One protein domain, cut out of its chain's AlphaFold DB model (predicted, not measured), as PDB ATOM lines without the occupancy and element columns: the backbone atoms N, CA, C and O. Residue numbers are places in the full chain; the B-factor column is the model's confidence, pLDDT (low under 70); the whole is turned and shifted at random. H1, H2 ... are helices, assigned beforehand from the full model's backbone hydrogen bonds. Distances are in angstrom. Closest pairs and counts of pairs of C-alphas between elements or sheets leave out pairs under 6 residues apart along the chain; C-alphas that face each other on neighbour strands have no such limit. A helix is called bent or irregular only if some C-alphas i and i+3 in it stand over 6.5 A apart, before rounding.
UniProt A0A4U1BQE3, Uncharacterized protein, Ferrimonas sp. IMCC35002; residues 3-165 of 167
ATOM      1  N   LEU A   3     -39.703  52.481  23.039       92.25
ATOM      2  CA  LEU A   3     -38.913  51.287  22.774       92.25
ATOM      3  C   LEU A   3     -39.737  50.169  22.133       92.25
ATOM      4  O   LEU A   3     -39.354  49.636  21.099       92.25
ATOM      5  N   LEU A   4     -40.882  49.824  22.727       92.31
ATOM      6  CA  LEU A   4     -41.717  48.726  22.231       92.31
ATOM      7  C   LEU A   4     -42.332  49.060  20.864       92.31
ATOM      8  O   LEU A   4     -42.426  48.197  19.996       92.31
ATOM      9  N   THR A   5     -42.716  50.322  20.658       94.19
ATOM     10  CA  THR A   5     -43.244  50.801  19.377       94.19
ATOM     11  C   THR A   5     -42.174  50.855  18.293       94.19
ATOM     12  O   THR A   5     -42.445  50.449  17.168       94.19
ATOM     13  N   TYR A   6     -40.957  51.289  18.636       94.19
ATOM     14  CA  TYR A   6     -39.791  51.256  17.753       94.19
ATOM     15  C   TYR A   6     -39.453  49.818  17.355       94.19
ATOM     16  O   TYR A   6     -39.311  49.512  16.174       94.19
ATOM     17  N   TYR A   7     -39.387  48.924  18.346       94.94
ATOM     18  CA  TYR A   7     -39.089  47.514  18.140       94.94
ATOM     19  C   TYR A   7     -40.092  46.879  17.176       94.94
ATOM     20  O   TYR A   7     -39.698  46.285  16.176       94.94
ATOM     21  N   TYR A   8     -41.387  47.084  17.421       95.06
ATOM     22  CA  TYR A   8     -42.444  46.619  16.531       95.06
ATOM     23  C   TYR A   8     -42.316  47.190  15.109       95.06
ATOM     24  O   TYR A   8     -42.336  46.434  14.136       95.06
ATOM     25  N   PHE A   9     -42.185  48.515  14.988       94.69
ATOM     26  CA  PHE A   9     -42.196  49.205  13.701       94.69
ATOM     27  C   PHE A   9     -41.058  48.738  12.795       94.69
ATOM     28  O   PHE A   9     -41.293  48.377  11.641       94.69
ATOM     29  N   PHE A  10     -39.836  48.690  13.322       94.75
ATOM     30  CA  PHE A  10     -38.676  48.330  12.518       94.75
ATOM     31  C   PHE A  10     -38.566  46.827  12.253       94.75
ATOM     32  O   PHE A  10     -38.124  46.458  11.166       94.75
ATOM     33  N   ILE A  11     -39.057  45.950  13.143       94.00
ATOM     34  CA  ILE A  11     -39.233  44.530  12.789       94.00
ATOM     35  C   ILE A  11     -40.231  44.389  11.642       94.00
ATOM     36  O   ILE A  11     -39.944  43.669  10.689       94.00
ATOM     37  N   ARG A  12     -41.374  45.088  11.688       94.31
ATOM     38  CA  ARG A  12     -42.359  45.048  10.598       94.31
ATOM     39  C   ARG A  12     -41.731  45.483   9.277       94.31
ATOM     40  O   ARG A  12     -41.805  44.721   8.322       94.31
ATOM     41  N   LYS A  13     -41.052  46.636   9.235       93.12
ATOM     42  CA  LYS A  13     -40.347  47.094   8.024       93.12
ATOM     43  C   LYS A  13     -39.322  46.057   7.544       93.12
ATOM     44  O   LYS A  13     -39.209  45.827   6.344       93.12
ATOM     45  N   ASN A  14     -38.580  45.419   8.456       91.81
ATOM     46  CA  ASN A  14     -37.580  44.403   8.105       91.81
ATOM     47  C   ASN A  14     -38.232  43.158   7.478       91.81
ATOM     48  O   ASN A  14     -37.702  42.606   6.515       91.81
ATOM     49  N   VAL A  15     -39.399  42.736   7.975       91.38
ATOM     50  CA  VAL A  15     -40.177  41.645   7.366       91.38
ATOM     51  C   VAL A  15     -40.738  42.066   6.007       91.38
ATOM     52  O   VAL A  15     -40.600  41.308   5.055       91.38
ATOM     53  N   GLU A  16     -41.295  43.276   5.877       91.62
ATOM     54  CA  GLU A  16     -41.791  43.804   4.591       91.62
ATOM     55  C   GLU A  16     -40.695  43.803   3.515       91.62
ATOM     56  O   GLU A  16     -40.954  43.445   2.369       91.62
ATOM     57  N   ALA A  17     -39.463  44.161   3.889       89.44
ATOM     58  CA  ALA A  17     -38.337  44.231   2.964       89.44
ATOM     59  C   ALA A  17     -37.779  42.853   2.559       89.44
ATOM     60  O   ALA A  17     -37.404  42.669   1.403       89.44
ATOM     61  N   ASN A  18     -37.689  41.896   3.490       89.38
ATOM     62  CA  ASN A  18     -37.033  40.603   3.236       89.38
ATOM     63  C   ASN A  18     -38.009  39.465   2.890       89.38
ATOM     64  O   ASN A  18     -37.603  38.479   2.276       89.38
ATOM     65  N   CYS A  19     -39.281  39.573   3.285       89.38
ATOM     66  CA  CYS A  19     -40.300  38.531   3.141       89.38
ATOM     67  C   CYS A  19     -41.632  39.131   2.640       89.38
ATOM     68  O   CYS A  19     -42.633  39.097   3.357       89.38
ATOM     69  N   PRO A  20     -41.685  39.666   1.404       86.31
ATOM     70  CA  PRO A  20     -42.842  40.418   0.902       86.31
ATOM     71  C   PRO A  20     -44.121  39.578   0.737       86.31
ATOM     72  O   PRO A  20     -45.210  40.132   0.615       86.31
ATOM     73  N   SER A  21     -44.009  38.248   0.722       88.38
ATOM     74  CA  SER A  21     -45.150  37.327   0.676       88.38
ATOM     75  C   SER A  21     -45.808  37.094   2.041       88.38
ATOM     76  O   SER A  21     -46.903  36.535   2.096       88.38
ATOM     77  N   GLU A  22     -45.168  37.496   3.144       89.00
ATOM     78  CA  GLU A  22     -45.703  37.324   4.492       89.00
ATOM     79  C   GLU A  22     -46.493  38.542   4.972       89.00
ATOM     80  O   GLU A  22     -46.202  39.693   4.650       89.00
ATOM     81  N   ASN A  23     -47.472  38.301   5.848       90.75
ATOM     82  CA  ASN A  23     -48.128  39.384   6.568       90.75
ATOM     83  C   ASN A  23     -47.180  39.947   7.642       90.75
ATOM     84  O   ASN A  23     -47.116  39.438   8.766       90.75
ATOM     85  N   ALA A  24     -46.481  41.029   7.300       90.69
ATOM     86  CA  ALA A  24     -45.478  41.647   8.158       90.69
ATOM     87  C   ALA A  24     -46.010  42.104   9.525       90.69
ATOM     88  O   ALA A  24     -45.283  42.037  10.515       90.69
ATOM     89  N   TYR A  25     -47.279  42.511   9.618       90.69
ATOM     90  CA  TYR A  25     -47.899  42.904  10.888       90.69
ATOM     91  C   TYR A  25     -47.986  41.721  11.850       90.69
ATOM     92  O   TYR A  25     -47.633  41.838  13.027       90.69
ATOM     93  N   VAL A  26     -48.444  40.573  11.347       90.81
ATOM     94  CA  VAL A  26     -48.578  39.344  12.134       90.81
ATOM     95  C   VAL A  26     -47.205  38.774  12.478       90.81
ATOM     96  O   VAL A  26     -46.991  38.379  13.626       90.81
ATOM     97  N   SER A  27     -46.270  38.758  11.526       91.31
ATOM     98  CA  SER A  27     -44.906  38.276  11.761       91.31
ATOM     99  C   SER A  27     -44.181  39.147  12.793       91.31
ATOM    100  O   SER A  27     -43.639  38.611  13.758       91.31
ATOM    101  N   ALA A  28     -44.274  40.479  12.702       93.25
ATOM    102  CA  ALA A  28     -43.700  41.378  13.702       93.25
ATOM    103  C   ALA A  28     -44.304  41.169  15.094       93.25
ATOM    104  O   ALA A  28     -43.567  41.074  16.074       93.25
ATOM    105  N   LEU A  29     -45.632  41.025  15.187       93.81
ATOM    106  CA  LEU A  29     -46.310  40.726  16.451       93.81
ATOM    107  C   LEU A  29     -45.807  39.428  17.084       93.81
ATOM    108  O   LEU A  29     -45.538  39.408  18.285       93.81
ATOM    109  N   LYS A  30     -45.655  38.355  16.300       90.50
ATOM    110  CA  LYS A  30     -45.112  37.082  16.794       90.50
ATOM    111  C   LYS A  30     -43.689  37.257  17.326       90.50
ATOM    112  O   LYS A  30     -43.413  36.811  18.440       90.50
ATOM    113  N   THR A  31     -42.838  37.957  16.575       92.00
ATOM    114  CA  THR A  31     -41.437  38.213  16.936       92.00
ATOM    115  C   THR A  31     -41.308  38.989  18.241       92.00
ATOM    116  O   THR A  31     -40.506  38.604  19.081       92.00
ATOM    117  N   ILE A  32     -42.115  40.036  18.456       95.00
ATOM    118  CA  ILE A  32     -42.029  40.830  19.692       95.00
ATOM    119  C   ILE A  32     -42.729  40.161  20.883       95.00
ATOM    120  O   ILE A  32     -42.321  40.360  22.026       95.00
ATOM    121  N   SER A  33     -43.781  39.366  20.647       95.12
ATOM    122  CA  SER A  33     -44.594  38.803  21.734       95.12
ATOM    123  C   SER A  33     -43.808  37.794  22.557       95.12
ATOM    124  O   SER A  33     -43.923  37.786  23.779       95.12
ATOM    125  N   PHE A  34     -42.985  36.965  21.913       94.56
ATOM    126  CA  PHE A  34     -42.190  35.946  22.596       94.56
ATOM    127  C   PHE A  34     -41.198  36.525  23.631       94.56
ATOM    128  O   PHE A  34     -41.347  36.213  24.814       94.56
ATOM    129  N   PRO A  35     -40.237  37.401  23.267       95.62
ATOM    130  CA  PRO A  35     -39.263  37.942  24.214       95.62
ATOM    131  C   PRO A  35     -39.906  38.808  25.305       95.62
ATOM    132  O   PRO A  35     -39.490  38.745  26.458       95.62
ATOM    133  N   VAL A  36     -40.959  39.571  24.986       96.31
ATOM    134  CA  VAL A  36     -41.700  40.340  26.000       96.31
ATOM    135  C   VAL A  36     -42.364  39.399  27.009       96.31
ATOM    136  O   VAL A  36     -42.270  39.622  28.216       96.31
ATOM    137  N   SER A  37     -42.970  38.308  26.537       96.94
ATOM    138  CA  SER A  37     -43.586  37.304  27.412       96.94
ATOM    139  C   SER A  37     -42.558  36.585  28.280       96.94
ATOM    140  O   SER A  37     -42.857  36.285  29.432       96.94
ATOM    141  N   MET A  38     -41.348  36.339  27.768       96.19
ATOM    142  CA  MET A  38     -40.242  35.769  28.547       96.19
ATOM    143  C   MET A  38     -39.864  36.675  29.722       96.19
ATOM    144  O   MET A  38     -39.784  36.198  30.851       96.19
ATOM    145  N   VAL A  39     -39.700  37.983  29.488       97.00
ATOM    146  CA  VAL A  39     -39.387  38.953  30.553       97.00
ATOM    147  C   VAL A  39     -40.507  39.011  31.588       97.00
ATOM    148  O   VAL A  39     -40.241  38.921  32.784       97.00
ATOM    149  N   LEU A  40     -41.765  39.101  31.149       97.12
ATOM    150  CA  LEU A  40     -42.916  39.114  32.058       97.12
ATOM    151  C   LEU A  40     -43.016  37.819  32.870       97.12
ATOM    152  O   LEU A  40     -43.258  37.867  34.073       97.12
ATOM    153  N   THR A  41     -42.774  36.672  32.235       97.25
ATOM    154  CA  THR A  41     -42.749  35.369  32.909       97.25
ATOM    155  C   THR A  41     -41.644  35.306  33.943       97.25
ATOM    156  O   THR A  41     -41.905  34.873  35.058       97.25
ATOM    157  N   ALA A  42     -40.444  35.789  33.620       96.56
ATOM    158  CA  ALA A  42     -39.339  35.844  34.565       96.56
ATOM    159  C   ALA A  42     -39.669  36.738  35.770       96.56
ATOM    160  O   ALA A  42     -39.430  36.336  36.904       96.56
ATOM    161  N   CYS A  43     -40.290  37.904  35.553       96.44
ATOM    162  CA  CYS A  43     -40.734  38.779  36.642       96.44
ATOM    163  C   CYS A  43     -41.762  38.094  37.554       96.44
ATOM    164  O   CYS A  43     -41.620  38.126  38.775       96.44
ATOM    165  N   VAL A  44     -42.789  37.462  36.976       96.44
ATOM    166  CA  VAL A  44     -43.827  36.763  37.751       96.44
ATOM    167  C   VAL A  44     -43.244  35.550  38.473       96.44
ATOM    168  O   VAL A  44     -43.547  35.330  39.642       96.44
ATOM    169  N   PHE A  45     -42.370  34.792  37.816       94.56
ATOM    170  CA  PHE A  45     -41.670  33.668  38.425       94.56
ATOM    171  C   PHE A  45     -40.811  34.123  39.608       94.56
ATOM    172  O   PHE A  45     -40.920  33.560  40.694       94.56
ATOM    173  N   GLN A  46     -40.028  35.189  39.443       93.56
ATOM    174  CA  GLN A  46     -39.202  35.725  40.518       93.56
ATOM    175  C   GLN A  46     -40.049  36.248  41.684       93.56
ATOM    176  O   GLN A  46     -39.661  36.081  42.841       93.56
ATOM    177  N   PHE A  47     -41.223  36.822  41.409       94.75
ATOM    178  CA  PHE A  47     -42.185  37.186  42.447       94.75
ATOM    179  C   PHE A  47     -42.699  35.953  43.208       94.75
ATOM    180  O   PHE A  47     -42.672  35.951  44.434       94.75
ATOM    181  N   ILE A  48     -43.097  34.888  42.503       93.50
ATOM    182  CA  ILE A  48     -43.549  33.617  43.101       93.50
ATOM    183  C   ILE A  48     -42.464  33.020  44.010       93.50
ATOM    184  O   ILE A  48     -42.761  32.628  45.138       93.50
ATOM    185  N   VAL A  49     -41.214  32.981  43.538       91.44
ATOM    186  CA  VAL A  49     -40.057  32.511  44.317       91.44
ATOM    187  C   VAL A  49     -39.856  33.377  45.558       91.44
ATOM    188  O   VAL A  49     -39.784  32.859  46.667       91.44
ATOM    189  N   SER A  50     -39.813  34.701  45.390       90.75
ATOM    190  CA  SER A  50     -39.540  35.636  46.492       90.75
ATOM    191  C   SER A  50     -40.656  35.670  47.540       90.75
ATOM    192  O   SER A  50     -40.402  35.986  48.697       90.75
ATOM    193  N   ALA A  51     -41.888  35.340  47.148       94.00
ATOM    194  CA  ALA A  51     -43.037  35.248  48.041       94.00
ATOM    195  C   ALA A  51     -43.150  33.887  48.762       94.00
ATOM    196  O   ALA A  51     -44.113  33.678  49.496       94.00
ATOM    197  N   GLY A  52     -42.223  32.947  48.532       91.75
ATOM    198  CA  GLY A  52     -42.294  31.588  49.085       91.75
ATOM    199  C   GLY A  52     -43.431  30.737  48.502       91.75
ATOM    200  O   GLY A  52     -43.751  29.679  49.030       91.75
ATOM    201  N   LEU A  53     -44.056  31.178  47.405       90.94
ATOM    202  CA  LEU A  53     -45.198  30.493  46.790       90.94
ATOM    203  C   LEU A  53     -44.777  29.325  45.896       90.94
ATOM    204  O   LEU A  53     -45.618  28.500  45.543       90.94
ATOM    205  N   LEU A  54     -43.500  29.252  45.507       87.75
ATOM    206  CA  LEU A  54     -43.012  28.169  44.656       87.75
ATOM    207  C   LEU A  54     -43.187  26.802  45.331       87.75
ATOM    208  O   LEU A  54     -43.650  25.877  44.676       87.75
ATOM    209  N   GLU A  55     -42.866  26.691  46.622       85.06
ATOM    210  CA  GLU A  55     -43.018  25.445  47.390       85.06
ATOM    211  C   GLU A  55     -44.482  25.000  47.420       85.06
ATOM    212  O   GLU A  55     -44.793  23.878  47.039       85.06
ATOM    213  N   VAL A  56     -45.396  25.932  47.706       87.56
ATOM    214  CA  VAL A  56     -46.844  25.682  47.684       87.56
ATOM    215  C   VAL A  56     -47.304  25.180  46.312       87.56
ATOM    216  O   VAL A  56     -48.056  24.213  46.219       87.56
ATOM    217  N   ILE A  57     -46.854  25.812  45.222       86.06
ATOM    218  CA  ILE A  57     -47.209  25.381  43.861       86.06
ATOM    219  C   ILE A  57     -46.695  23.967  43.588       86.06
ATOM    220  O   ILE A  57     -47.418  23.184  42.979       86.06
ATOM    221  N   LEU A  58     -45.474  23.646  44.019       83.81
ATOM    222  CA  LEU A  58     -44.874  22.326  43.829       83.81
ATOM    223  C   LEU A  58     -45.587  21.244  44.650       83.81
ATOM    224  O   LEU A  58     -45.785  20.151  44.124       83.81
ATOM    225  N   ASP A  59     -46.035  21.558  45.866       84.06
ATOM    226  CA  ASP A  59     -46.776  20.632  46.735       84.06
ATOM    227  C   ASP A  59     -48.137  20.237  46.144       84.06
ATOM    228  O   ASP A  59     -48.558  19.083  46.241       84.06
ATOM    229  N   PHE A  60     -48.828  21.184  45.502       84.50
ATOM    230  CA  PHE A  60     -50.097  20.924  44.814       84.50
ATOM    231  C   PHE A  60     -49.920  20.439  43.372       84.50
ATOM    232  O   PHE A  60     -50.898  20.014  42.744       84.50
ATOM    233  N   TRP A  61     -48.709  20.505  42.814       81.69
ATOM    234  CA  TRP A  61     -48.476  20.054  41.449       81.69
ATOM    235  C   TRP A  61     -48.521  18.527  41.391       81.69
ATOM    236  O   TRP A  61     -47.869  17.862  42.198       81.69
ATOM    237  N   PRO A  62     -49.249  17.929  40.431       70.56
ATOM    238  CA  PRO A  62     -49.319  16.481  40.314       70.56
ATOM    239  C   PRO A  62     -47.933  15.891  39.993       70.56
ATOM    240  O   PRO A  62     -47.504  15.879  38.846       70.56
ATOM    241  N   TYR A  63     -47.267  15.411  41.044       61.94
ATOM    242  CA  TYR A  63     -46.170  14.442  41.149       61.94
ATOM    243  C   TYR A  63     -44.954  14.535  40.193       61.94
ATOM    244  O   TYR A  63     -45.053  14.449  38.969       61.94
ATOM    245  N   ASP A  64     -43.773  14.557  40.825       57.31
ATOM    246  CA  ASP A  64     -42.437  14.227  40.310       57.31
ATOM    247  C   ASP A  64     -42.000  14.899  39.001       57.31
ATOM    248  O   ASP A  64     -41.616  14.251  38.022       57.31
ATOM    249  N   TYR A  65     -41.958  16.228  39.007       48.81
ATOM    250  CA  TYR A  65     -41.126  16.955  38.056       48.81
ATOM    251  C   TYR A  65     -39.649  16.589  38.317       48.81
ATOM    252  O   TYR A  65     -39.070  17.003  39.318       48.81
ATOM    253  N   GLY A  66     -39.059  15.742  37.463       52.31
ATOM    254  CA  GLY A  66     -37.665  15.284  37.583       52.31
ATOM    255  C   GLY A  66     -37.446  13.810  37.957       52.31
ATOM    256  O   GLY A  66     -36.291  13.388  37.993       52.31
ATOM    257  N   ARG A  67     -38.491  12.986  38.177       56.84
ATOM    258  CA  ARG A  67     -38.299  11.518  38.232       56.84
ATOM    259  C   ARG A  67     -38.420  10.899  36.845       56.84
ATOM    260  O   ARG A  67     -39.359  11.176  36.107       56.84
ATOM    261  N   VAL A  68     -37.499   9.987  36.539       54.72
ATOM    262  CA  VAL A  68     -37.298   9.319  35.235       54.72
ATOM    263  C   VAL A  68     -38.550   8.588  34.701       54.72
ATOM    264  O   VAL A  68     -38.602   8.220  33.531       54.72
ATOM    265  N   HIS A  69     -39.580   8.374  35.530       54.03
ATOM    266  CA  HIS A  69     -40.808   7.641  35.178       54.03
ATOM    267  C   HIS A  69     -42.101   8.466  35.299       54.03
ATOM    268  O   HIS A  69     -43.194   7.928  35.119       54.03
ATOM    269  N   SER A  70     -41.998   9.764  35.594       54.78
ATOM    270  CA  SER A  70     -43.146  10.672  35.621       54.78
ATOM    271  C   SER A  70     -43.626  10.960  34.195       54.78
ATOM    272  O   SER A  70     -42.849  11.333  33.319       54.78
ATOM    273  N   LYS A  71     -44.929  10.771  33.949       53.66
ATOM    274  CA  LYS A  71     -45.580  11.074  32.660       53.66
ATOM    275  C   LYS A  71     -45.910  12.568  32.498       53.66
ATOM    276  O   LYS A  71     -46.476  12.950  31.475       53.66
ATOM    277  N   ASN A  72     -45.568  13.408  33.481       57.47
ATOM    278  CA  ASN A  72     -45.802  14.848  33.441       57.47
ATOM    279  C   ASN A  72     -44.575  15.576  32.884       57.47
ATOM    280  O   ASN A  72     -43.650  15.937  33.603       57.47
ATOM    281  N   PHE A  73     -44.601  15.821  31.574       60.59
ATOM    282  CA  PHE A  73     -43.546  16.544  30.855       60.59
ATOM    283  C   PHE A  73     -43.649  18.075  30.969       60.59
ATOM    284  O   PHE A  73     -42.778  18.786  30.472       60.59
ATOM    285  N   ILE A  74     -44.710  18.603  31.591       71.38
ATOM    286  CA  ILE A  74     -44.988  20.044  31.624       71.38
ATOM    287  C   ILE A  74     -44.602  20.618  32.986       71.38
ATOM    288  O   ILE A  74     -45.175  20.260  34.016       71.38
ATOM    289  N   ALA A  75     -43.646  21.544  32.971       80.94
ATOM    290  CA  ALA A  75     -43.235  22.288  34.153       80.94
ATOM    291  C   ALA A  75     -44.319  23.294  34.569       80.94
ATOM    292  O   ALA A  75     -44.929  23.909  33.685       80.94
ATOM    293  N   PRO A  76     -44.493  23.583  35.872       84.38
ATOM    294  CA  PRO A  76     -45.320  24.705  36.322       84.38
ATOM    295  C   PRO A  76     -44.941  26.023  35.629       84.38
ATOM    296  O   PRO A  76     -45.802  26.805  35.225       84.38
ATOM    297  N   THR A  77     -43.643  26.227  35.395       85.56
ATOM    298  CA  THR A  77     -43.098  27.385  34.676       85.56
ATOM    299  C   THR A  77     -43.511  27.427  33.205       85.56
ATOM    300  O   THR A  77     -43.735  28.512  32.672       85.56
ATOM    301  N   SER A  78     -43.684  26.278  32.545       88.69
ATOM    302  CA  SER A  78     -44.189  26.207  31.169       88.69
ATOM    303  C   SER A  78     -45.659  26.617  31.090       88.69
ATOM    304  O   SER A  78     -46.036  27.341  30.171       88.69
ATOM    305  N   ILE A  79     -46.487  26.207  32.060       90.81
ATOM    306  CA  ILE A  79     -47.893  26.641  32.126       90.81
ATOM    307  C   ILE A  79     -47.969  28.145  32.393       90.81
ATOM    308  O   ILE A  79     -48.696  28.855  31.696       90.81
ATOM    309  N   LEU A  80     -47.169  28.643  33.339       92.75
ATOM    310  CA  LEU A  80     -47.058  30.073  33.620       92.75
ATOM    311  C   LEU A  80     -46.680  30.866  32.361       92.75
ATOM    312  O   LEU A  80     -47.350  31.844  32.024       92.75
ATOM    313  N   PHE A  81     -45.653  30.411  31.637       94.44
ATOM    314  CA  PHE A  81     -45.226  31.027  30.386       94.44
ATOM    315  C   PHE A  81     -46.349  31.050  29.348       94.44
ATOM    316  O   PHE A  81     -46.591  32.090  28.747       94.44
ATOM    317  N   LEU A  82     -47.066  29.939  29.149       95.19
ATOM    318  CA  LEU A  82     -48.162  29.867  28.177       95.19
ATOM    319  C   LEU A  82     -49.279  30.864  28.496       95.19
ATOM    320  O   LEU A  82     -49.734  31.577  27.600       95.19
ATOM    321  N   VAL A  83     -49.685  30.961  29.765       96.00
ATOM    322  CA  VAL A  83     -50.707  31.924  30.204       96.00
ATOM    323  C   VAL A  83     -50.243  33.356  29.932       96.00
ATOM    324  O   VAL A  83     -50.966  34.136  29.307       96.00
ATOM    325  N   ILE A  84     -49.016  33.699  30.331       97.06
ATOM    326  CA  ILE A  84     -48.451  35.037  30.123       97.06
ATOM    327  C   ILE A  84     -48.286  35.339  28.633       97.06
ATOM    328  O   ILE A  84     -48.606  36.444  28.197       97.06
ATOM    329  N   TYR A  85     -47.853  34.365  27.834       96.62
ATOM    330  CA  TYR A  85     -47.697  34.502  26.392       96.62
ATOM    331  C   TYR A  85     -49.030  34.762  25.692       96.62
ATOM    332  O   TYR A  85     -49.115  35.660  24.853       96.62
ATOM    333  N   MET A  86     -50.091  34.040  26.061       96.31
ATOM    334  CA  MET A  86     -51.434  34.266  25.522       96.31
ATOM    335  C   MET A  86     -51.960  35.663  25.867       96.31
ATOM    336  O   MET A  86     -52.482  36.359  24.991       96.31
ATOM    337  N   LEU A  87     -51.801  36.094  27.123       96.88
ATOM    338  CA  LEU A  87     -52.223  37.423  27.572       96.88
ATOM    339  C   LEU A  87     -51.434  38.529  26.866       96.88
ATOM    340  O   LEU A  87     -52.028  39.449  26.307       96.88
ATOM    341  N   THR A  88     -50.110  38.399  26.822       95.81
ATOM    342  CA  THR A  88     -49.209  39.355  26.168       95.81
ATOM    343  C   THR A  88     -49.518  39.455  24.680       95.81
ATOM    344  O   THR A  88     -49.737  40.552  24.172       95.81
ATOM    345  N   SER A  89     -49.642  38.320  23.990       94.44
ATOM    346  CA  SER A  89     -49.985  38.283  22.566       94.44
ATOM    347  C   SER A  89     -51.328  38.960  22.293       94.44
ATOM    348  O   SER A  89     -51.449  39.715  21.331       94.44
ATOM    349  N   LYS A  90     -52.335  38.746  23.150       94.62
ATOM    350  CA  LYS A  90     -53.645  39.400  23.027       94.62
ATOM    351  C   LYS A  90     -53.545  40.917  23.213       94.62
ATOM    352  O   LYS A  90     -54.102  41.657  22.406       94.62
ATOM    353  N   VAL A  91     -52.828  41.381  24.237       94.75
ATOM    354  CA  VAL A  91     -52.640  42.815  24.515       94.75
ATOM    355  C   VAL A  91     -51.882  43.499  23.378       94.75
ATOM    356  O   VAL A  91     -52.352  44.508  22.855       94.75
ATOM    357  N   LEU A  92     -50.751  42.932  22.944       94.12
ATOM    358  CA  LEU A  92     -49.946  43.491  21.856       94.12
ATOM    359  C   LEU A  92     -50.715  43.495  20.536       94.12
ATOM    360  O   LEU A  92     -50.701  44.501  19.830       94.12
ATOM    361  N   LYS A  93     -51.440  42.414  20.225       92.94
ATOM    362  CA  LYS A  93     -52.300  42.347  19.041       92.94
ATOM    363  C   LYS A  93     -53.350  43.455  19.058       92.94
ATOM    364  O   LYS A  93     -53.468  44.177  18.076       92.94
ATOM    365  N   ASN A  94     -54.075  43.616  20.164       92.00
ATOM    366  CA  ASN A  94     -55.108  44.645  20.282       92.00
ATOM    367  C   ASN A  94     -54.533  46.064  20.163       92.00
ATOM    368  O   ASN A  94     -55.162  46.929  19.562       92.00
ATOM    369  N   TYR A  95     -53.341  46.299  20.713       92.75
ATOM    370  CA  TYR A  95     -52.694  47.607  20.669       92.75
ATOM    371  C   TYR A  95     -52.166  47.957  19.272       92.75
ATOM    372  O   TYR A  95     -52.423  49.053  18.773       92.75
ATOM    373  N   PHE A  96     -51.435  47.037  18.634       92.19
ATOM    374  CA  PHE A  96     -50.758  47.303  17.366       92.19
ATOM    375  C   PHE A  96     -51.641  47.087  16.137       92.19
ATOM    376  O   PHE A  96     -51.389  47.733  15.136       92.19
ATOM    377  N   ILE A  97     -52.677  46.243  16.158       86.88
ATOM    378  CA  ILE A  97     -53.576  46.112  14.990       86.88
ATOM    379  C   ILE A  97     -54.486  47.340  14.818       86.88
ATOM    380  O   ILE A  97     -55.024  47.544  13.740       86.88
ATOM    381  N   ASN A  98     -54.637  48.182  15.842       89.94
ATOM    382  CA  ASN A  98     -55.431  49.402  15.737       89.94
ATOM    383  C   ASN A  98     -54.855  50.361  14.672       89.94
ATOM    384  O   ASN A  98     -53.701  50.787  14.777       89.94
ATOM    385  N   ASP A  99     -55.682  50.739  13.694       87.25
ATOM    386  CA  ASP A  99     -55.335  51.652  12.597       87.25
ATOM    387  C   ASP A  99     -54.803  53.001  13.098       87.25
ATOM    388  O   ASP A  99     -53.860  53.556  12.532       87.25
ATOM    389  N   GLU A 100     -55.348  53.520  14.202       89.94
ATOM    390  CA  GLU A 100     -54.871  54.767  14.799       89.94
ATOM    391  C   GLU A 100     -53.436  54.618  15.322       89.94
ATOM    392  O   GLU A 100     -52.607  55.512  15.137       89.94
ATOM    393  N   THR A 101     -53.124  53.478  15.947       89.75
ATOM    394  CA  THR A 101     -51.764  53.165  16.395       89.75
ATOM    395  C   THR A 101     -50.835  53.068  15.194       89.75
ATOM    396  O   THR A 101     -49.783  53.695  15.201       89.75
ATOM    397  N   GLN A 102     -51.224  52.336  14.148       89.38
ATOM    398  CA  GLN A 102     -50.404  52.178  12.943       89.38
ATOM    399  C   GLN A 102     -50.098  53.514  12.274       89.38
ATOM    400  O   GLN A 102     -48.938  53.792  11.968       89.38
ATOM    401  N   ARG A 103     -51.106  54.380  12.133       90.62
ATOM    402  CA  ARG A 103     -50.920  55.726  11.590       90.62
ATOM    403  C   ARG A 103     -49.937  56.542  12.431       90.62
ATOM    404  O   ARG A 103     -48.995  57.096  11.878       90.62
ATOM    405  N   LYS A 104     -50.093  56.553  13.762       90.94
ATOM    406  CA  LYS A 104     -49.166  57.254  14.673       90.94
ATOM    407  C   LYS A 104     -47.734  56.724  14.581       90.94
ATOM    408  O   LYS A 104     -46.789  57.482  14.778       90.94
ATOM    409  N   LEU A 105     -47.559  55.423  14.347       91.50
ATOM    410  CA  LEU A 105     -46.237  54.818  14.190       91.50
ATOM    411  C   LEU A 105     -45.581  55.224  12.874       91.50
ATOM    412  O   LEU A 105     -44.409  55.589  12.893       91.50
ATOM    413  N   GLU A 106     -46.321  55.179  11.765       90.31
ATOM    414  CA  GLU A 106     -45.821  55.671  10.479       90.31
ATOM    415  C   GLU A 106     -45.471  57.156  10.589       90.31
ATOM    416  O   GLU A 106     -44.325  57.508  10.352       90.31
ATOM    417  N   GLU A 107     -46.368  58.014  11.082       89.25
ATOM    418  CA  GLU A 107     -46.096  59.453  11.240       89.25
ATOM    419  C   GLU A 107     -44.826  59.738  12.058       89.25
ATOM    420  O   GLU A 107     -44.041  60.613  11.692       89.25
ATOM    421  N   PHE A 108     -44.601  58.983  13.139       88.19
ATOM    422  CA  PHE A 108     -43.485  59.214  14.056       88.19
ATOM    423  C   PHE A 108     -42.143  58.642  13.569       88.19
ATOM    424  O   PHE A 108     -41.101  59.222  13.866       88.19
ATOM    425  N   TYR A 109     -42.138  57.506  12.862       90.00
ATOM    426  CA  TYR A 109     -40.903  56.813  12.467       90.00
ATOM    427  C   TYR A 109     -40.579  56.904  10.966       90.00
ATOM    428  O   TYR A 109     -39.444  56.617  10.600       90.00
ATOM    429  N   GLN A 110     -41.512  57.335  10.103       83.69
ATOM    430  CA  GLN A 110     -41.346  57.387   8.634       83.69
ATOM    431  C   GLN A 110     -40.147  58.204   8.148       83.69
ATOM    432  O   GLN A 110     -39.675  57.994   7.033       83.69
ATOM    433  N   SER A 111     -39.666  59.148   8.959       79.25
ATOM    434  CA  SER A 111     -38.498  59.968   8.636       79.25
ATOM    435  C   SER A 111     -37.225  59.143   8.461       79.25
ATOM    436  O   SER A 111     -36.271  59.608   7.843       79.25
ATOM    437  N   GLU A 112     -37.196  57.943   9.043       82.44
ATOM    438  CA  GLU A 112     -36.059  57.038   9.018       82.44
ATOM    439  C   GLU A 112     -36.475  55.672   8.469       82.44
ATOM    440  O   GLU A 112     -37.594  55.194   8.656       82.44
ATOM    441  N   GLY A 113     -35.556  55.033   7.753       79.44
ATOM    442  CA  GLY A 113     -35.814  53.780   7.057       79.44
ATOM    443  C   GLY A 113     -34.718  52.759   7.312       79.44
ATOM    444  O   GLY A 113     -33.689  53.046   7.918       79.44
ATOM    445  N   LEU A 114     -34.891  51.554   6.774       81.25
ATOM    446  CA  LEU A 114     -33.908  50.471   6.921       81.25
ATOM    447  C   LEU A 114     -32.564  50.731   6.217       81.25
ATOM    448  O   LEU A 114     -31.649  49.918   6.329       81.25
ATOM    449  N   ILE A 115     -32.440  51.849   5.494       81.94
ATOM    450  CA  ILE A 115     -31.177  52.309   4.908       81.94
ATOM    451  C   ILE A 115     -30.141  52.538   6.017       81.94
ATOM    452  O   ILE A 115     -28.965  52.217   5.843       81.94
ATOM    453  N   GLN A 116     -30.567  53.046   7.178       84.56
ATOM    454  CA  GLN A 116     -29.680  53.167   8.329       84.56
ATOM    455  C   GLN A 116     -29.575  51.807   9.029       84.56
ATOM    456  O   GLN A 116     -30.557  51.242   9.515       84.56
ATOM    457  N   ARG A 117     -28.346  51.290   9.109       87.25
ATOM    458  CA  ARG A 117     -28.035  49.961   9.661       87.25
ATOM    459  C   ARG A 117     -28.550  49.760  11.091       87.25
ATOM    460  O   ARG A 117     -28.931  48.648  11.455       87.25
ATOM    461  N   GLU A 118     -28.583  50.827  11.881       89.44
ATOM    462  CA  GLU A 118     -29.058  50.836  13.267       89.44
ATOM    463  C   GLU A 118     -30.499  50.324  13.380       89.44
ATOM    464  O   GLU A 118     -30.781  49.465  14.211       89.44
ATOM    465  N   HIS A 119     -31.387  50.745  12.478       90.31
ATOM    466  CA  HIS A 119     -32.794  50.341  12.471       90.31
ATOM    467  C   HIS A 119     -33.028  48.889  12.070       90.31
ATOM    468  O   HIS A 119     -34.093  48.343  12.335       90.31
ATOM    469  N   ARG A 120     -32.033  48.243  11.460       86.81
ATOM    470  CA  ARG A 120     -32.060  46.802  11.205       86.81
ATOM    471  C   ARG A 120     -31.484  46.019  12.382       86.81
ATOM    472  O   ARG A 120     -32.079  45.044  12.825       86.81
ATOM    473  N   MET A 121     -30.348  46.470  12.914       89.50
ATOM    474  CA  MET A 121     -29.619  45.746  13.958       89.50
ATOM    475  C   MET A 121     -30.251  45.873  15.343       89.50
ATOM    476  O   MET A 121     -30.370  44.873  16.042       89.50
ATOM    477  N   ILE A 122     -30.655  47.078  15.756       92.50
ATOM    478  CA  ILE A 122     -31.163  47.322  17.113       92.50
ATOM    479  C   ILE A 122     -32.376  46.431  17.424       92.50
ATOM    480  O   ILE A 122     -32.349  45.790  18.473       92.50
ATOM    481  N   PRO A 123     -33.406  46.314  16.560       91.06
ATOM    482  CA  PRO A 123     -34.538  45.420  16.811       91.06
ATOM    483  C   PRO A 123     -34.141  43.942  16.940       91.06
ATOM    484  O   PRO A 123     -34.602  43.248  17.846       91.06
ATOM    485  N   GLU A 124     -33.258  43.452  16.069       87.75
ATOM    486  CA  GLU A 124     -32.773  42.067  16.124       87.75
ATOM    487  C   GLU A 124     -32.009  41.810  17.432       87.75
ATOM    488  O   GLU A 124     -32.322  40.863  18.161       87.75
ATOM    489  N   CYS A 125     -31.095  42.714  17.798       92.12
ATOM    490  CA  CYS A 125     -30.383  42.676  19.072       92.12
ATOM    491  C   CYS A 125     -31.335  42.772  20.273       92.12
ATOM    492  O   CYS A 125     -31.097  42.111  21.280       92.12
ATOM    493  N   LEU A 126     -32.428  43.536  20.175       93.56
ATOM    494  CA  LEU A 126     -33.406  43.674  21.254       93.56
ATOM    495  C   LEU A 126     -34.042  42.333  21.621       93.56
ATOM    496  O   LEU A 126     -34.240  42.052  22.799       93.56
ATOM    497  N   THR A 127     -34.316  41.488  20.625       92.88
ATOM    498  CA  THR A 127     -34.839  40.130  20.839       92.88
ATOM    499  C   THR A 127     -33.899  39.332  21.738       92.88
ATOM    500  O   THR A 127     -34.315  38.785  22.759       92.88
ATOM    501  N   PHE A 128     -32.611  39.318  21.384       92.81
ATOM    502  CA  PHE A 128     -31.575  38.639  22.155       92.81
ATOM    503  C   PHE A 128     -31.428  39.244  23.556       92.81
ATOM    504  O   PHE A 128     -31.396  38.516  24.548       92.81
ATOM    505  N   PHE A 129     -31.403  40.574  23.654       93.81
ATOM    506  CA  PHE A 129     -31.265  41.272  24.926       93.81
ATOM    507  C   PHE A 129     -32.435  41.009  25.873       93.81
ATOM    508  O   PHE A 129     -32.204  40.798  27.058       93.81
ATOM    509  N   LEU A 130     -33.673  40.972  25.380       95.75
ATOM    510  CA  LEU A 130     -34.843  40.665  26.203       95.75
ATOM    511  C   LEU A 130     -34.835  39.211  26.696       95.75
ATOM    512  O   LEU A 130     -35.202  38.958  27.841       95.75
ATOM    513  N   ILE A 131     -34.371  38.260  25.877       94.88
ATOM    514  CA  ILE A 131     -34.195  36.864  26.311       94.88
ATOM    515  C   ILE A 131     -33.128  36.778  27.408       94.88
ATOM    516  O   ILE A 131     -33.366  36.171  28.452       94.88
ATOM    517  N   LEU A 132     -31.973  37.422  27.215       95.31
ATOM    518  CA  LEU A 132     -30.903  37.444  28.214       95.31
ATOM    519  C   LEU A 132     -31.335  38.161  29.504       95.31
ATOM    520  O   LEU A 132     -31.023  37.712  30.605       95.31
ATOM    521  N   PHE A 133     -32.124  39.227  29.380       96.62
ATOM    522  CA  PHE A 133     -32.719  39.925  30.513       96.62
ATOM    523  C   PHE A 133     -33.662  39.015  31.311       96.62
ATOM    524  O   PHE A 133     -33.555  38.950  32.534       96.62
ATOM    525  N   ALA A 134     -34.521  38.247  30.633       96.62
ATOM    526  CA  ALA A 134     -35.383  37.255  31.275       96.62
ATOM    527  C   ALA A 134     -34.576  36.177  32.023       96.62
ATOM    528  O   ALA A 134     -34.942  35.793  33.136       96.62
ATOM    529  N   ILE A 135     -33.449  35.728  31.458       94.62
ATOM    530  CA  ILE A 135     -32.525  34.792  32.118       94.62
ATOM    531  C   ILE A 135     -31.964  35.412  33.405       94.62
ATOM    532  O   ILE A 135     -32.052  34.793  34.463       94.62
ATOM    533  N   PHE A 136     -31.446  36.643  33.362       96.31
ATOM    534  CA  PHE A 136     -30.909  37.297  34.561       96.31
ATOM    535  C   PHE A 136     -31.945  37.503  35.661       96.31
ATOM    536  O   PHE A 136     -31.614  37.308  36.830       96.31
ATOM    537  N   ILE A 137     -33.187  37.842  35.305       96.12
ATOM    538  CA  ILE A 137     -34.285  37.929  36.274       96.12
ATOM    539  C   ILE A 137     -34.549  36.554  36.900       96.12
ATOM    540  O   ILE A 137     -34.612  36.448  38.119       96.12
ATOM    541  N   THR A 138     -34.646  35.503  36.079       93.12
ATOM    542  CA  THR A 138     -34.956  34.131  36.524       93.12
ATOM    543  C   THR A 138     -33.915  33.579  37.500       93.12
ATOM    544  O   THR A 138     -34.267  32.885  38.448       93.12
ATOM    545  N   PHE A 139     -32.635  33.886  37.280       92.44
ATOM    546  CA  PHE A 139     -31.534  33.437  38.140       92.44
ATOM    547  C   PHE A 139     -31.168  34.437  39.250       92.44
ATOM    548  O   PHE A 139     -30.178  34.230  39.949       92.44
ATOM    549  N   GLY A 140     -31.918  35.532  39.416       92.06
ATOM    550  CA  GLY A 140     -31.647  36.532  40.455       92.06
ATOM    551  C   GLY A 140     -30.302  37.257  40.298       92.06
ATOM    552  O   GLY A 140     -29.716  37.704  41.283       92.06
ATOM    553  N   VAL A 141     -29.783  37.389  39.073       95.25
ATOM    554  CA  VAL A 141     -28.506  38.066  38.790       95.25
ATOM    555  C   VAL A 141     -28.732  39.582  38.732       95.25
ATOM    556  O   VAL A 141     -28.732  40.199  37.666       95.25
ATOM    557  N   TRP A 142     -28.947  40.204  39.894       94.25
ATOM    558  CA  TRP A 142     -29.425  41.592  40.009       94.25
ATOM    559  C   TRP A 142     -28.499  42.656  39.411       94.25
ATOM    560  O   TRP A 142     -28.980  43.664  38.888       94.25
ATOM    561  N   LEU A 143     -27.182  42.432  39.432       95.06
ATOM    562  CA  LEU A 143     -26.228  43.304  38.738       95.06
ATOM    563  C   LEU A 143     -26.466  43.292  37.220       95.06
ATOM    564  O   LEU A 143     -26.495  44.348  36.592       95.06
ATOM    565  N   GLY A 144     -26.718  42.111  36.645       93.62
ATOM    566  CA  GLY A 144     -27.078  41.953  35.234       93.62
ATOM    567  C   GLY A 144     -28.426  42.595  34.910       93.62
ATOM    568  O   GLY A 144     -28.530  43.337  33.936       93.62
ATOM    569  N   VAL A 145     -29.434  42.396  35.767       94.50
ATOM    570  CA  VAL A 145     -30.751  43.052  35.646       94.50
ATOM    571  C   VAL A 145     -30.599  44.577  35.616       94.50
ATOM    572  O   VAL A 145     -31.144  45.235  34.733       94.50
ATOM    573  N   SER A 146     -29.810  45.140  36.533       95.75
ATOM    574  CA  SER A 146     -29.590  46.588  36.632       95.75
ATOM    575  C   SER A 146     -28.871  47.149  35.402       95.75
ATOM    576  O   SER A 146     -29.289  48.173  34.859       95.75
ATOM    577  N   ALA A 147     -27.833  46.461  34.915       95.06
ATOM    578  CA  ALA A 147     -27.114  46.850  33.702       95.06
ATOM    579  C   ALA A 147     -28.025  46.838  32.462       95.06
ATOM    580  O   ALA A 147     -27.993  47.765  31.652       95.06
ATOM    581  N   PHE A 148     -28.885  45.824  32.336       94.19
ATOM    582  CA  PHE A 148     -29.849  45.734  31.239       94.19
ATOM    583  C   PHE A 148     -30.930  46.810  31.318       94.19
ATOM    584  O   PHE A 148     -31.261  47.409  30.299       94.19
ATOM    585  N   LEU A 149     -31.446  47.114  32.510       94.25
ATOM    586  CA  LEU A 149     -32.382  48.224  32.693       94.25
ATOM    587  C   LEU A 149     -31.752  49.559  32.287       94.25
ATOM    588  O   LEU A 149     -32.378  50.324  31.556       94.25
ATOM    589  N   ALA A 150     -30.504  49.815  32.688       95.00
ATOM    590  CA  ALA A 150     -29.779  51.013  32.271       95.00
ATOM    591  C   ALA A 150     -29.617  51.085  30.740       95.00
ATOM    592  O   ALA A 150     -29.817  52.147  30.146       95.00
ATOM    593  N   LEU A 151     -29.325  49.954  30.084       94.12
ATOM    594  CA  LEU A 151     -29.248  49.865  28.624       94.12
ATOM    595  C   LEU A 151     -30.600  50.166  27.956       94.12
ATOM    596  O   LEU A 151     -30.652  50.953  27.013       94.12
ATOM    597  N   LEU A 152     -31.697  49.587  28.458       93.44
ATOM    598  CA  LEU A 152     -33.049  49.826  27.938       93.44
ATOM    599  C   LEU A 152     -33.475  51.290  28.113       93.44
ATOM    600  O   LEU A 152     -34.065  51.864  27.200       93.44
ATOM    601  N   VAL A 153     -33.135  51.914  29.247       94.56
ATOM    602  CA  VAL A 153     -33.374  53.346  29.490       94.56
ATOM    603  C   VAL A 153     -32.557  54.205  28.529       94.56
ATOM    604  O   VAL A 153     -33.100  55.123  27.920       94.56
ATOM    605  N   THR A 154     -31.276  53.887  28.340       94.81
ATOM    606  CA  THR A 154     -30.408  54.603  27.392       94.81
ATOM    607  C   THR A 154     -30.966  54.511  25.972       94.81
ATOM    608  O   THR A 154     -30.999  55.508  25.253       94.81
ATOM    609  N   LEU A 155     -31.472  53.339  25.583       94.00
ATOM    610  CA  LEU A 155     -32.076  53.133  24.273       94.00
ATOM    611  C   LEU A 155     -33.404  53.889  24.116       94.00
ATOM    612  O   LEU A 155     -33.633  54.498  23.077       94.00
ATOM    613  N   GLU A 156     -34.260  53.912  25.141       94.06
ATOM    614  CA  GLU A 156     -35.484  54.727  25.145       94.06
ATOM    615  C   GLU A 156     -35.152  56.221  24.983       94.06
ATOM    616  O   GLU A 156     -35.774  56.895  24.162       94.06
ATOM    617  N   LEU A 157     -34.150  56.730  25.709       94.00
ATOM    618  CA  LEU A 157     -33.697  58.120  25.593       94.00
ATOM    619  C   LEU A 157     -33.126  58.424  24.205       94.00
ATOM    620  O   LEU A 157     -33.430  59.473  23.638       94.00
ATOM    621  N   TRP A 158     -32.349  57.503  23.634       93.50
ATOM    622  CA  TRP A 158     -31.830  57.634  22.275       93.50
ATOM    623  C   TRP A 158     -32.962  57.685  21.240       93.50
ATOM    624  O   TRP A 158     -32.983  58.604  20.425       93.50
ATOM    625  N   ILE A 159     -33.952  56.781  21.317       91.75
ATOM    626  CA  ILE A 159     -35.126  56.789  20.423       91.75
ATOM    627  C   ILE A 159     -35.874  58.117  20.551       91.75
ATOM    628  O   ILE A 159     -36.223  58.738  19.549       91.75
ATOM    629  N   GLN A 160     -36.121  58.577  21.776       90.12
ATOM    630  CA  GLN A 160     -36.792  59.855  21.984       90.12
ATOM    631  C   GLN A 160     -35.984  61.001  21.378       90.12
ATOM    632  O   GLN A 160     -36.541  61.780  20.618       90.12
ATOM    633  N   SER A 161     -34.680  61.085  21.640       89.94
ATOM    634  CA  SER A 161     -33.833  62.141  21.079       89.94
ATOM    635  C   SER A 161     -33.778  62.106  19.552       89.94
ATOM    636  O   SER A 161     -33.747  63.164  18.930       89.94
ATOM    637  N   ARG A 162     -33.757  60.911  18.950       88.50
ATOM    638  CA  ARG A 162     -33.619  60.726  17.503       88.50
ATOM    639  C   ARG A 162     -34.862  61.174  16.741       88.50
ATOM    640  O   ARG A 162     -34.741  61.852  15.730       88.50
ATOM    641  N   PHE A 163     -36.041  60.828  17.251       86.69
ATOM    642  CA  PHE A 163     -37.313  61.079  16.568       86.69
ATOM    643  C   PHE A 163     -38.054  62.327  17.079       86.69
ATOM    644  O   PHE A 163     -39.068  62.713  16.507       86.69
ATOM    645  N   LYS A 164     -37.556  63.004  18.127       75.25
ATOM    646  CA  LYS A 164     -38.157  64.241  18.669       75.25
ATOM    647  C   LYS A 164     -38.017  65.457  17.748       75.25
ATOM    648  O   LYS A 164     -38.799  66.383  17.909       75.25
ATOM    649  N   SER A 165     -37.084  65.477  16.790       54.44
ATOM    650  CA  SER A 165     -36.954  66.614  15.857       54.44
ATOM    651  C   SER A 165     -37.959  66.607  14.698       54.44
ATOM    652  O   SER A 165     -37.921  67.528  13.890       54.44
TER     653      SER A 165
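AT A GLANCE: This is residues 3 to 165 of the 167 residues of an uncharacterized protein of Ferrimonas sp. IMCC35002 (UniProt A0A4U1BQE3). Two long helices, H2 and H6, run side by side the same way; H4 crosses H2 on the side away from H6, and H7 folds back beside H6 as a hairpin. H1 packs on H2, H6 and H7 near one end, with H5 across it there, while H3 and the unnamed residues 61 to 75 lie at the other end. The printed part has 163 residues with seven named helices, H1 to H7 in chain order, and no named strand; the class is all helix. It is only just loose, close to compact, with a radius of gyration of the C-alphas of 18.7 A, and only just elongated, spanning 56 by 37 by 27 A.

IN THESE COORDINATES: The longest helix, H2, covers residues 24 to 50 over 39.3 A, from C-alpha 24 at (-45.478, 41.647, 8.158), with a kink of 26 degrees near residue 35. H6, residues 117 to 138, is 31.9 A long, with a kink of 27 degrees near residue 128. H4, residues 76 to 96, measures 30.0 A. H7, residues 142 to 165, measures 35.6 A and ends at C-alpha 165 at (-36.954, 66.614, 15.857); it is only just irregular, with C-alphas 162 and 165 7.0 A apart. H1 is residues 3 to 18, 22.3 A, from C-alpha 3 at (-38.913, 51.287, 22.774). H3 is residues 53 to 60 and H5 residues 99 to 109.

HOW THE PARTS SIT: H2 and H6 touch at a shallow tilt of 25 degrees, the closest C-alphas being those of Val 39 and Ala 134, 4.4 A apart. H4 touches H2 at a steep tilt of 43 degrees, opposite ways, closest at the C-alphas of Ser 37 and Tyr 85, 5.1 A. H6 and H7 form a hairpin at a shallow tilt of 28 degrees, touching with residues 129 to 137 and 142 to 148 alone; the closest C-alphas are those of Phe 136 and Val 145, 5.9 A. H1 is the hub, touching H2, H5, H6 and H7; its closest C-alphas to H6 are those of Tyr 7 and Pro 123, 5.2 A. H3 is close to but not clearly touching H2, and H4 and H7 are apart. Every O i to N i+4 pair is within hydrogen-bond range in H1, H3, H4 and H5, against 21 of 23 in H2, 15 of 18 in H6 and 19 of 20 in H7.

THE WHOLE: The C-alphas farthest apart are those of His 69 and Ser 165, 62.2 A. The printed part has no cut, and the link from H3 to H4, 15 residues, is long. The mean pLDDT of the printed part is 88.7; residues 63 to 73 and residue 165 are under 70.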